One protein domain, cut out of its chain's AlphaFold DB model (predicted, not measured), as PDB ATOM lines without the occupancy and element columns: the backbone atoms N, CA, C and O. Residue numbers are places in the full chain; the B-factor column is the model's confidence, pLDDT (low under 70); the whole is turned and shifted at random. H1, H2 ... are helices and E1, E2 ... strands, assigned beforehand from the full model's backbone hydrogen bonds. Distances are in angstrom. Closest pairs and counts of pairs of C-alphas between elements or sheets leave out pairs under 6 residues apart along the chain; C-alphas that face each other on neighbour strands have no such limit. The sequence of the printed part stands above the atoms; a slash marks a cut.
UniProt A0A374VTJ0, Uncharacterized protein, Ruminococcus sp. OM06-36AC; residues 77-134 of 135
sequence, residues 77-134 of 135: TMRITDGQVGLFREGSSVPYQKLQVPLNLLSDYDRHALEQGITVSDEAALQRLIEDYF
ATOM      1  N   THR A  77      -7.211 -38.051  47.145       85.44
ATOM      2  CA  THR A  77      -8.602 -37.956  46.686       85.44
ATOM      3  C   THR A  77      -8.886 -39.041  45.654       85.44
ATOM      4  O   THR A  77      -8.272 -39.071  44.587       85.44
ATOM      5  N   MET A  78      -9.850 -39.913  45.944       85.38
ATOM      6  CA  MET A  78     -10.379 -40.902  45.009       85.38
ATOM      7  C   MET A  78     -11.623 -40.343  44.316       85.38
ATOM      8  O   MET A  78     -12.596 -39.995  44.983       85.38
ATOM      9  N   ARG A  79     -11.608 -40.242  42.980       86.75
ATOM     10  CA  ARG A  79     -12.771 -39.775  42.201       86.75
ATOM     11  C   ARG A  79     -12.841 -40.387  40.805       86.75
ATOM     12  O   ARG A  79     -11.824 -40.791  40.244       86.75
ATOM     13  N   ILE A  80     -14.023 -40.397  40.201       84.75
ATOM     14  CA  ILE A  80     -14.207 -40.856  38.818       84.75
ATOM     15  C   ILE A  80     -13.671 -39.811  37.823       84.75
ATOM     16  O   ILE A  80     -13.799 -38.602  38.006       84.75
ATOM     17  N   THR A  81     -12.999 -40.273  36.768       80.69
ATOM     18  CA  THR A  81     -12.405 -39.455  35.698       80.69
ATOM     19  C   THR A  81     -12.200 -40.314  34.447       80.69
ATOM     20  O   THR A  81     -11.681 -41.421  34.528       80.69
ATOM     21  N   ASP A  82     -12.594 -39.810  33.271       76.12
ATOM     22  CA  ASP A  82     -12.575 -40.553  31.993       76.12
ATOM     23  C   ASP A  82     -13.345 -41.905  32.027       76.12
ATOM     24  O   ASP A  82     -13.023 -42.820  31.273       76.12
ATOM     25  N   GLY A  83     -14.339 -42.064  32.914       77.56
ATOM     26  CA  GLY A  83     -15.074 -43.329  33.099       77.56
ATOM     27  C   GLY A  83     -14.316 -44.413  33.885       77.56
ATOM     28  O   GLY A  83     -14.718 -45.572  33.867       77.56
ATOM     29  N   GLN A  84     -13.228 -44.048  34.567       81.44
ATOM     30  CA  GLN A  84     -12.419 -44.909  35.440       81.44
ATOM     31  C   GLN A  84     -12.261 -44.250  36.817       81.44
ATOM     32  O   GLN A  84     -12.449 -43.039  36.943       81.44
ATOM     33  N   VAL A  85     -11.883 -45.005  37.853       83.62
ATOM     34  CA  VAL A  85     -11.563 -44.413  39.165       83.62
ATOM     35  C   VAL A  85     -10.109 -43.939  39.164       83.62
ATOM     36  O   VAL A  85      -9.183 -44.717  38.944       83.62
ATOM     37  N   GLY A  86      -9.905 -42.639  39.364       87.88
ATOM     38  CA  GLY A  86      -8.597 -42.001  39.464       87.88
ATOM     39  C   GLY A  86      -8.233 -41.695  40.914       87.88
ATOM     40  O   GLY A  86      -9.058 -41.189  41.676       87.88
ATOM     41  N   LEU A  87      -6.980 -41.968  41.266       86.38
ATOM     42  CA  LEU A  87      -6.375 -41.600  42.542       86.38
ATOM     43  C   LEU A  87      -5.537 -40.338  42.327       86.38
ATOM     44  O   LEU A  87      -4.645 -40.314  41.475       86.38
ATOM     45  N   PHE A  88      -5.837 -39.286  43.075       87.00
ATOM     46  CA  PHE A  88      -5.184 -37.981  43.008       87.00
ATOM     47  C   PHE A  88      -4.468 -37.725  44.338       87.00
ATOM     48  O   PHE A  88      -4.991 -38.080  45.392       87.00
ATOM     49  N   ARG A  89      -3.285 -37.107  44.304       83.75
ATOM     50  CA  ARG A  89      -2.656 -36.523  45.501       83.75
ATOM     51  C   ARG A  89      -3.127 -35.074  45.631       83.75
ATOM     52  O   ARG A  89      -3.387 -34.430  44.615       83.75
ATOM     53  N   GLU A  90      -3.226 -34.566  46.853       77.31
ATOM     54  CA  GLU A  90      -3.557 -33.168  47.126       77.31
ATOM     55  C   GLU A  90      -2.650 -32.206  46.330       77.31
ATOM     56  O   GLU A  90      -1.501 -32.521  46.008       77.31
ATOM     57  N   GLY A  91      -3.203 -31.069  45.904       71.12
ATOM     58  CA  GLY A  91      -2.555 -30.149  44.964       71.12
ATOM     59  C   GLY A  91      -2.441 -30.645  43.508       71.12
ATOM     60  O   GLY A  91      -2.214 -29.825  42.616       71.12
ATOM     61  N   SER A  92      -2.641 -31.938  43.211       72.56
ATOM     62  CA  SER A  92      -2.558 -32.475  41.844       72.56
ATOM     63  C   SER A  92      -3.916 -32.549  41.143       72.56
ATOM     64  O   SER A  92      -4.796 -33.328  41.504       72.56
ATOM     65  N   SER A  93      -4.047 -31.825  40.029       72.12
ATOM     66  CA  SER A  93      -5.178 -31.978  39.097       72.12
ATOM     67  C   SER A  93      -5.094 -33.247  38.228       72.12
ATOM     68  O   SER A  93      -6.059 -33.582  37.541       72.12
ATOM     69  N   VAL A  94      -3.961 -33.959  38.253       77.62
ATOM     70  CA  VAL A  94      -3.689 -35.174  37.464       77.62
ATOM     71  C   VAL A  94      -3.710 -36.399  38.389       77.62
ATOM     72  O   VAL A  94      -3.091 -36.346  39.458       77.62
ATOM     73  N   PRO A  95      -4.382 -37.509  38.021       82.31
ATOM     74  CA  PRO A  95      -4.351 -38.718  38.831       82.31
ATOM     75  C   PRO A  95      -2.975 -39.384  38.718       82.31
ATOM     76  O   PRO A  95      -2.491 -39.607  37.608       82.31
ATOM     77  N   TYR A  96      -2.359 -39.728  39.851       81.62
ATOM     78  CA  TYR A  96      -1.081 -40.452  39.869       81.62
ATOM     79  C   TYR A  96      -1.267 -41.933  39.508       81.62
ATOM     80  O   TYR A  96      -0.361 -42.564  38.968       81.62
ATOM     81  N   GLN A  97      -2.462 -42.474  39.760       80.19
ATOM     82  CA  GLN A  97      -2.850 -43.837  39.426       80.19
ATOM     83  C   GLN A  97      -4.297 -43.861  38.923       80.19
ATOM     84  O   GLN A  97      -5.155 -43.115  39.394       80.19
ATOM     85  N   LYS A  98      -4.575 -44.735  37.953       84.00
ATOM     86  CA  LYS A  98      -5.925 -45.015  37.455       84.00
ATOM     87  C   LYS A  98      -6.246 -46.487  37.649       84.00
ATOM     88  O   LYS A  98      -5.511 -47.350  37.173       84.00
ATOM     89  N   LEU A  99      -7.355 -46.762  38.319       79.88
ATOM     90  CA  LEU A  99      -7.902 -48.098  38.477       79.88
ATOM     91  C   LEU A  99      -8.763 -48.408  37.248       79.88
ATOM     92  O   LEU A  99      -9.770 -47.748  36.994       79.88
ATOM     93  N   GLN A 100      -8.368 -49.421  36.474       71.12
ATOM     94  CA  GLN A 100      -9.114 -49.893  35.298       71.12
ATOM     95  C   GLN A 100     -10.268 -50.828  35.706       71.12
ATOM     96  O   GLN A 100     -10.443 -51.911  35.156       71.12
ATOM     97  N   VAL A 101     -11.024 -50.403  36.716       71.06
ATOM     98  CA  VAL A 101     -12.157 -51.120  37.308       71.06
ATOM     99  C   VAL A 101     -13.459 -50.688  36.621       71.06
ATOM    100  O   VAL A 101     -13.671 -49.485  36.437       71.06
ATOM    101  N   PRO A 102     -14.339 -51.618  36.205       68.69
ATOM    102  CA  PRO A 102     -15.631 -51.253  35.637       68.69
ATOM    103  C   PRO A 102     -16.508 -50.563  36.686       68.69
ATOM    104  O   PRO A 102     -16.808 -51.149  37.722       68.69
ATOM    105  N   LEU A 103     -17.001 -49.357  36.386       74.94
ATOM    106  CA  LEU A 103     -17.925 -48.632  37.274       74.94
ATOM    107  C   LEU A 103     -19.258 -49.374  37.502       74.94
ATOM    108  O   LEU A 103     -20.002 -49.017  38.403       74.94
ATOM    109  N   ASN A 104     -19.537 -50.420  36.719       74.75
ATOM    110  CA  ASN A 104     -20.683 -51.320  36.879       74.75
ATOM    111  C   ASN A 104     -20.550 -52.283  38.078       74.75
ATOM    112  O   ASN A 104     -21.495 -53.018  38.349       74.75
ATOM    113  N   LEU A 105     -19.385 -52.340  38.737       74.75
ATOM    114  CA  LEU A 105     -19.186 -53.083  39.991       74.75
ATOM    115  C   LEU A 105     -19.518 -52.234  41.231       74.75
ATOM    116  O   LEU A 105     -19.695 -52.784  42.309       74.75
ATOM    117  N   LEU A 106     -19.609 -50.910  41.072       78.62
ATOM    118  CA  LEU A 106     -19.976 -49.970  42.131       78.62
ATOM    119  C   LEU A 106     -21.500 -49.840  42.216       78.62
ATOM    120  O   LEU A 106     -22.169 -49.778  41.179       78.62
ATOM    121  N   SER A 107     -22.053 -49.689  43.421       81.69
ATOM    122  CA  SER A 107     -23.454 -49.269  43.568       81.69
ATOM    123  C   SER A 107     -23.625 -47.825  43.083       81.69
ATOM    124  O   SER A 107     -22.679 -47.036  43.104       81.69
ATOM    125  N   ASP A 108     -24.846 -47.410  42.728       83.00
ATOM    126  CA  ASP A 108     -25.122 -46.002  42.395       83.00
ATOM    127  C   ASP A 108     -24.750 -45.033  43.537       83.00
ATOM    128  O   ASP A 108     -24.338 -43.906  43.269       83.00
ATOM    129  N   TYR A 109     -24.839 -45.476  44.799       82.81
ATOM    130  CA  TYR A 109     -24.380 -44.721  45.970       82.81
ATOM    131  C   TYR A 109     -22.858 -44.505  45.955       82.81
ATOM    132  O   TYR A 109     -22.393 -43.366  46.008       82.81
ATOM    133  N   ASP A 110     -22.092 -45.587  45.804       82.31
ATOM    134  CA  ASP A 110     -20.625 -45.583  45.803       82.31
ATOM    135  C   ASP A 110     -20.083 -44.810  44.599       82.31
ATOM    136  O   ASP A 110     -19.169 -43.990  44.719       82.31
ATOM    137  N   ARG A 111     -20.713 -44.999  43.430       83.88
ATOM    138  CA  ARG A 111     -20.411 -44.221  42.231       83.88
ATOM    139  C   ARG A 111     -20.671 -42.738  42.476       83.88
ATOM    140  O   ARG A 111     -19.812 -41.936  42.135       83.88
ATOM    141  N   HIS A 112     -21.779 -42.360  43.119       84.94
ATOM    142  CA  HIS A 112     -22.048 -40.951  43.408       84.94
ATOM    143  C   HIS A 112     -21.063 -40.353  44.426       84.94
ATOM    144  O   HIS A 112     -20.590 -39.236  44.222       84.94
ATOM    145  N   ALA A 113     -20.675 -41.096  45.470       84.69
ATOM    146  CA  ALA A 113     -19.621 -40.681  46.400       84.69
ATOM    147  C   ALA A 113     -18.285 -40.429  45.670       84.69
ATOM    148  O   ALA A 113     -17.599 -39.440  45.929       84.69
ATOM    149  N   LEU A 114     -17.962 -41.267  44.683       85.00
ATOM    150  CA  LEU A 114     -16.792 -41.119  43.815       85.00
ATOM    151  C   LEU A 114     -16.943 -40.059  42.709       85.00
ATOM    152  O   LEU A 114     -15.934 -39.591  42.183       85.00
ATOM    153  N   GLU A 115     -18.161 -39.653  42.348       83.38
ATOM    154  CA  GLU A 115     -18.410 -38.492  41.483       83.38
ATOM    155  C   GLU A 115     -18.217 -37.171  42.258       83.38
ATOM    156  O   GLU A 115     -17.680 -36.219  41.693       83.38
ATOM    157  N   GLN A 116     -18.555 -37.128  43.557       83.31
ATOM    158  CA  GLN A 116     -18.218 -36.001  44.450       83.31
ATOM    159  C   GLN A 116     -16.712 -35.949  44.778       83.31
ATOM    160  O   GLN A 116     -16.113 -34.873  44.806       83.31
ATOM    161  N   GLY A 117     -16.094 -37.117  44.975       84.00
ATOM    162  CA  GLY A 117     -14.675 -37.285  45.284       84.00
ATOM    163  C   GLY A 117     -14.408 -37.435  46.782       84.00
ATOM    164  O   GLY A 117     -14.721 -36.557  47.583       84.00
ATOM    165  N   ILE A 118     -13.797 -38.559  47.160       84.88
ATOM    166  CA  ILE A 118     -13.566 -38.945  48.555       84.88
ATOM    167  C   ILE A 118     -12.110 -38.649  48.913       84.88
ATOM    168  O   ILE A 118     -11.204 -39.246  48.333       84.88
ATOM    169  N   THR A 119     -11.879 -37.742  49.862       84.19
ATOM    170  CA  THR A 119     -10.531 -37.370  50.323       84.19
ATOM    171  C   THR A 119     -10.206 -38.020  51.665       84.19
ATOM    172  O   THR A 119     -11.000 -37.950  52.600       84.19
ATOM    173  N   VAL A 120      -9.020 -38.621  51.764       84.62
ATOM    174  CA  VAL A 120      -8.474 -39.282  52.960       84.62
ATOM    175  C   VAL A 120      -7.037 -38.816  53.214       84.62
ATOM    176  O   VAL A 120      -6.330 -38.475  52.270       84.62
ATOM    177  N   SER A 121      -6.582 -38.806  54.466       79.38
ATOM    178  CA  SER A 121      -5.245 -38.294  54.827       79.38
ATOM    179  C   SER A 121      -4.084 -39.251  54.523       79.38
ATOM    180  O   SER A 121      -2.934 -38.826  54.492       79.38
ATOM    181  N   ASP A 122      -4.369 -40.539  54.307       80.88
ATOM    182  CA  ASP A 122      -3.368 -41.607  54.285       80.88
ATOM    183  C   ASP A 122      -3.550 -42.548  53.092       80.88
ATOM    184  O   ASP A 122      -4.661 -42.990  52.791       80.88
ATOM    185  N   GLU A 123      -2.441 -42.977  52.485       77.50
ATOM    186  CA  GLU A 123      -2.441 -43.990  51.419       77.50
ATOM    187  C   GLU A 123      -3.001 -45.339  51.916       77.50
ATOM    188  O   GLU A 123      -3.737 -46.016  51.203       77.50
ATOM    189  N   ALA A 124      -2.758 -45.696  53.183       80.75
ATOM    190  CA  ALA A 124      -3.328 -46.894  53.804       80.75
ATOM    191  C   ALA A 124      -4.847 -46.788  54.059       80.75
ATOM    192  O   ALA A 124      -5.540 -47.807  54.090       80.75
ATOM    193  N   ALA A 125      -5.383 -45.573  54.234       82.31
ATOM    194  CA  ALA A 125      -6.827 -45.346  54.284       82.31
ATOM    195  C   ALA A 125      -7.431 -45.407  52.872       82.31
ATOM    196  O   ALA A 125      -8.475 -46.027  52.681       82.31
ATOM    197  N   LEU A 126      -6.733 -44.850  51.877       83.44
ATOM    198  CA  LEU A 126      -7.110 -44.921  50.465       83.44
ATOM    199  C   LEU A 126      -7.163 -46.372  49.968       83.44
ATOM    200  O   LEU A 126      -8.137 -46.762  49.336       83.44
ATOM    201  N   GLN A 127      -6.157 -47.190  50.286       80.62
ATOM    202  CA  GLN A 127      -6.121 -48.595  49.879       80.62
ATOM    203  C   GLN A 127      -7.261 -49.409  50.505       80.62
ATOM    204  O   GLN A 127      -7.861 -50.228  49.816       80.62
ATOM    205  N   ARG A 128      -7.617 -49.150  51.770       83.31
ATOM    206  CA  ARG A 128      -8.796 -49.769  52.403       83.31
ATOM    207  C   ARG A 128     -10.104 -49.319  51.762       83.31
ATOM    208  O   ARG A 128     -10.975 -50.147  51.557       83.31
ATOM    209  N   LEU A 129     -10.225 -48.038  51.412       83.12
ATOM    210  CA  LEU A 129     -11.388 -47.510  50.693       83.12
ATOM    211  C   LEU A 129     -11.525 -48.146  49.296       83.12
ATOM    212  O   LEU A 129     -12.632 -48.396  48.843       83.12
ATOM    213  N   ILE A 130     -10.407 -48.438  48.624       83.12
ATOM    214  CA  ILE A 130     -10.383 -49.197  47.364       83.12
ATOM    215  C   ILE A 130     -10.839 -50.646  47.601       83.12
ATOM    216  O   ILE A 130     -11.673 -51.142  46.857       83.12
ATOM    217  N   GLU A 131     -10.321 -51.320  48.629       83.00
ATOM    218  CA  GLU A 131     -10.676 -52.710  48.961       83.00
ATOM    219  C   GLU A 131     -12.169 -52.867  49.309       83.00
ATOM    220  O   GLU A 131     -12.830 -53.761  48.788       83.00
ATOM    221  N   ASP A 132     -12.717 -51.947  50.107       81.94
ATOM    222  CA  ASP A 132     -14.133 -51.881  50.503       81.94
ATOM    223  C   ASP A 132     -15.076 -51.665  49.298       81.94
ATOM    224  O   ASP A 132     -16.157 -52.245  49.237       81.94
ATOM    225  N   TYR A 133     -14.641 -50.890  48.296       77.62
ATOM    226  CA  TYR A 133     -15.432 -50.543  47.104       77.62
ATOM    227  C   TYR A 133     -15.342 -51.574  45.955       77.62
ATOM    228  O   TYR A 133     -16.069 -51.434  44.969       77.62
ATOM    229  N   PHE A 134     -14.458 -52.580  46.028       71.69
ATOM    230  CA  PHE A 134     -14.221 -53.558  44.944       71.69
ATOM    231  C   PHE A 134     -14.130 -55.026  45.421       71.69
ATOM    232  O   PHE A 134     -13.412 -55.825  44.811       71.69
TER     233      PHE A 134
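AT A GLANCE: This is residues 77 to 134 of the 135 residues of an uncharacterized protein of Ruminococcus sp. OM06-36AC (UniProt A0A374VTJ0). A small, strongly twisted sheet of four strands has two helices over one face and no named helix over the other. H2 lies slantwise over E1, one of the two strands in the middle of the sheet, while H1 stands up from the sheet, also over E1, and the helices come near each other at Asp 110 and Tyr 133. The printed part has 58 residues, with four named strands and two named helices in the order E1, E2, E3, H1, E4, H2; the sheet runs E3, E2, E1, E4, antiparallel throughout, and the class is mixed, helices and strands. The whole is compact and rounded, with a radius of gyration of the C-alphas of 10.4 A and spans of 28 by 22 by 19 A.

HOW THE PARTS SIT: E1, residues 77 to 81, E2, residues 84 to 89, and E3, residues 95 to 99, form a meander, each strand the antiparallel neighbour of the one before. E1 and E2 are a hairpin, with N 79 and O 86 at 3.0 A and N 86 and O 79 at 2.8 A, within hydrogen-bond range. E2 and E3 are also a hairpin, with N 99 and O 85 at 2.8 A. H1, residues 108 to 116, is on the sheet at a height of 8.8 A; its line rises 64 degrees out of the local plane. The closest C-alphas of H1 and E1 are those of Leu 114 and Arg 79, 4.5 A apart. E4, residues 118 to 120, is an edge strand antiparallel to E1, with N 78 and O 118 at 2.8 A. E3, the other edge strand, and E4 are apart. H2, residues 123 to 133, is on the same face as H1, at a height of 8.8 A. It lies over E1, at 41 degrees on the local plane, and only just not over E4: 4 of its C-alphas fall on E1 and 2 on E4. H1 and H2 are close but not clearly touching, at a shallow tilt of 31 degrees, opposite ways; their closest C-alphas, of Asp 110 and Tyr 133, are 7.3 A apart. In H1 and H2 every O i to N i+4 pair is within hydrogen-bond range.

IN THESE COORDINATES: E1 begins at C-alpha 77, (-8.602, -37.956, 46.686). E2 measures 16.3 A from first to last C-alpha, H1 12.3 A and H2 15.2 A. H1 begins at C-alpha 108, (-25.122, -46.002, 42.395), and H2 ends at C-alpha 133, (-15.432, -50.543, 47.104).

THE WHOLE: The two C-alphas farthest apart, of Gly 91 and Asn 104, are 29.0 A apart. The printed part has no cut, and no link is long. The mean pLDDT of the printed part is 80.7, and residue 102 is under 70.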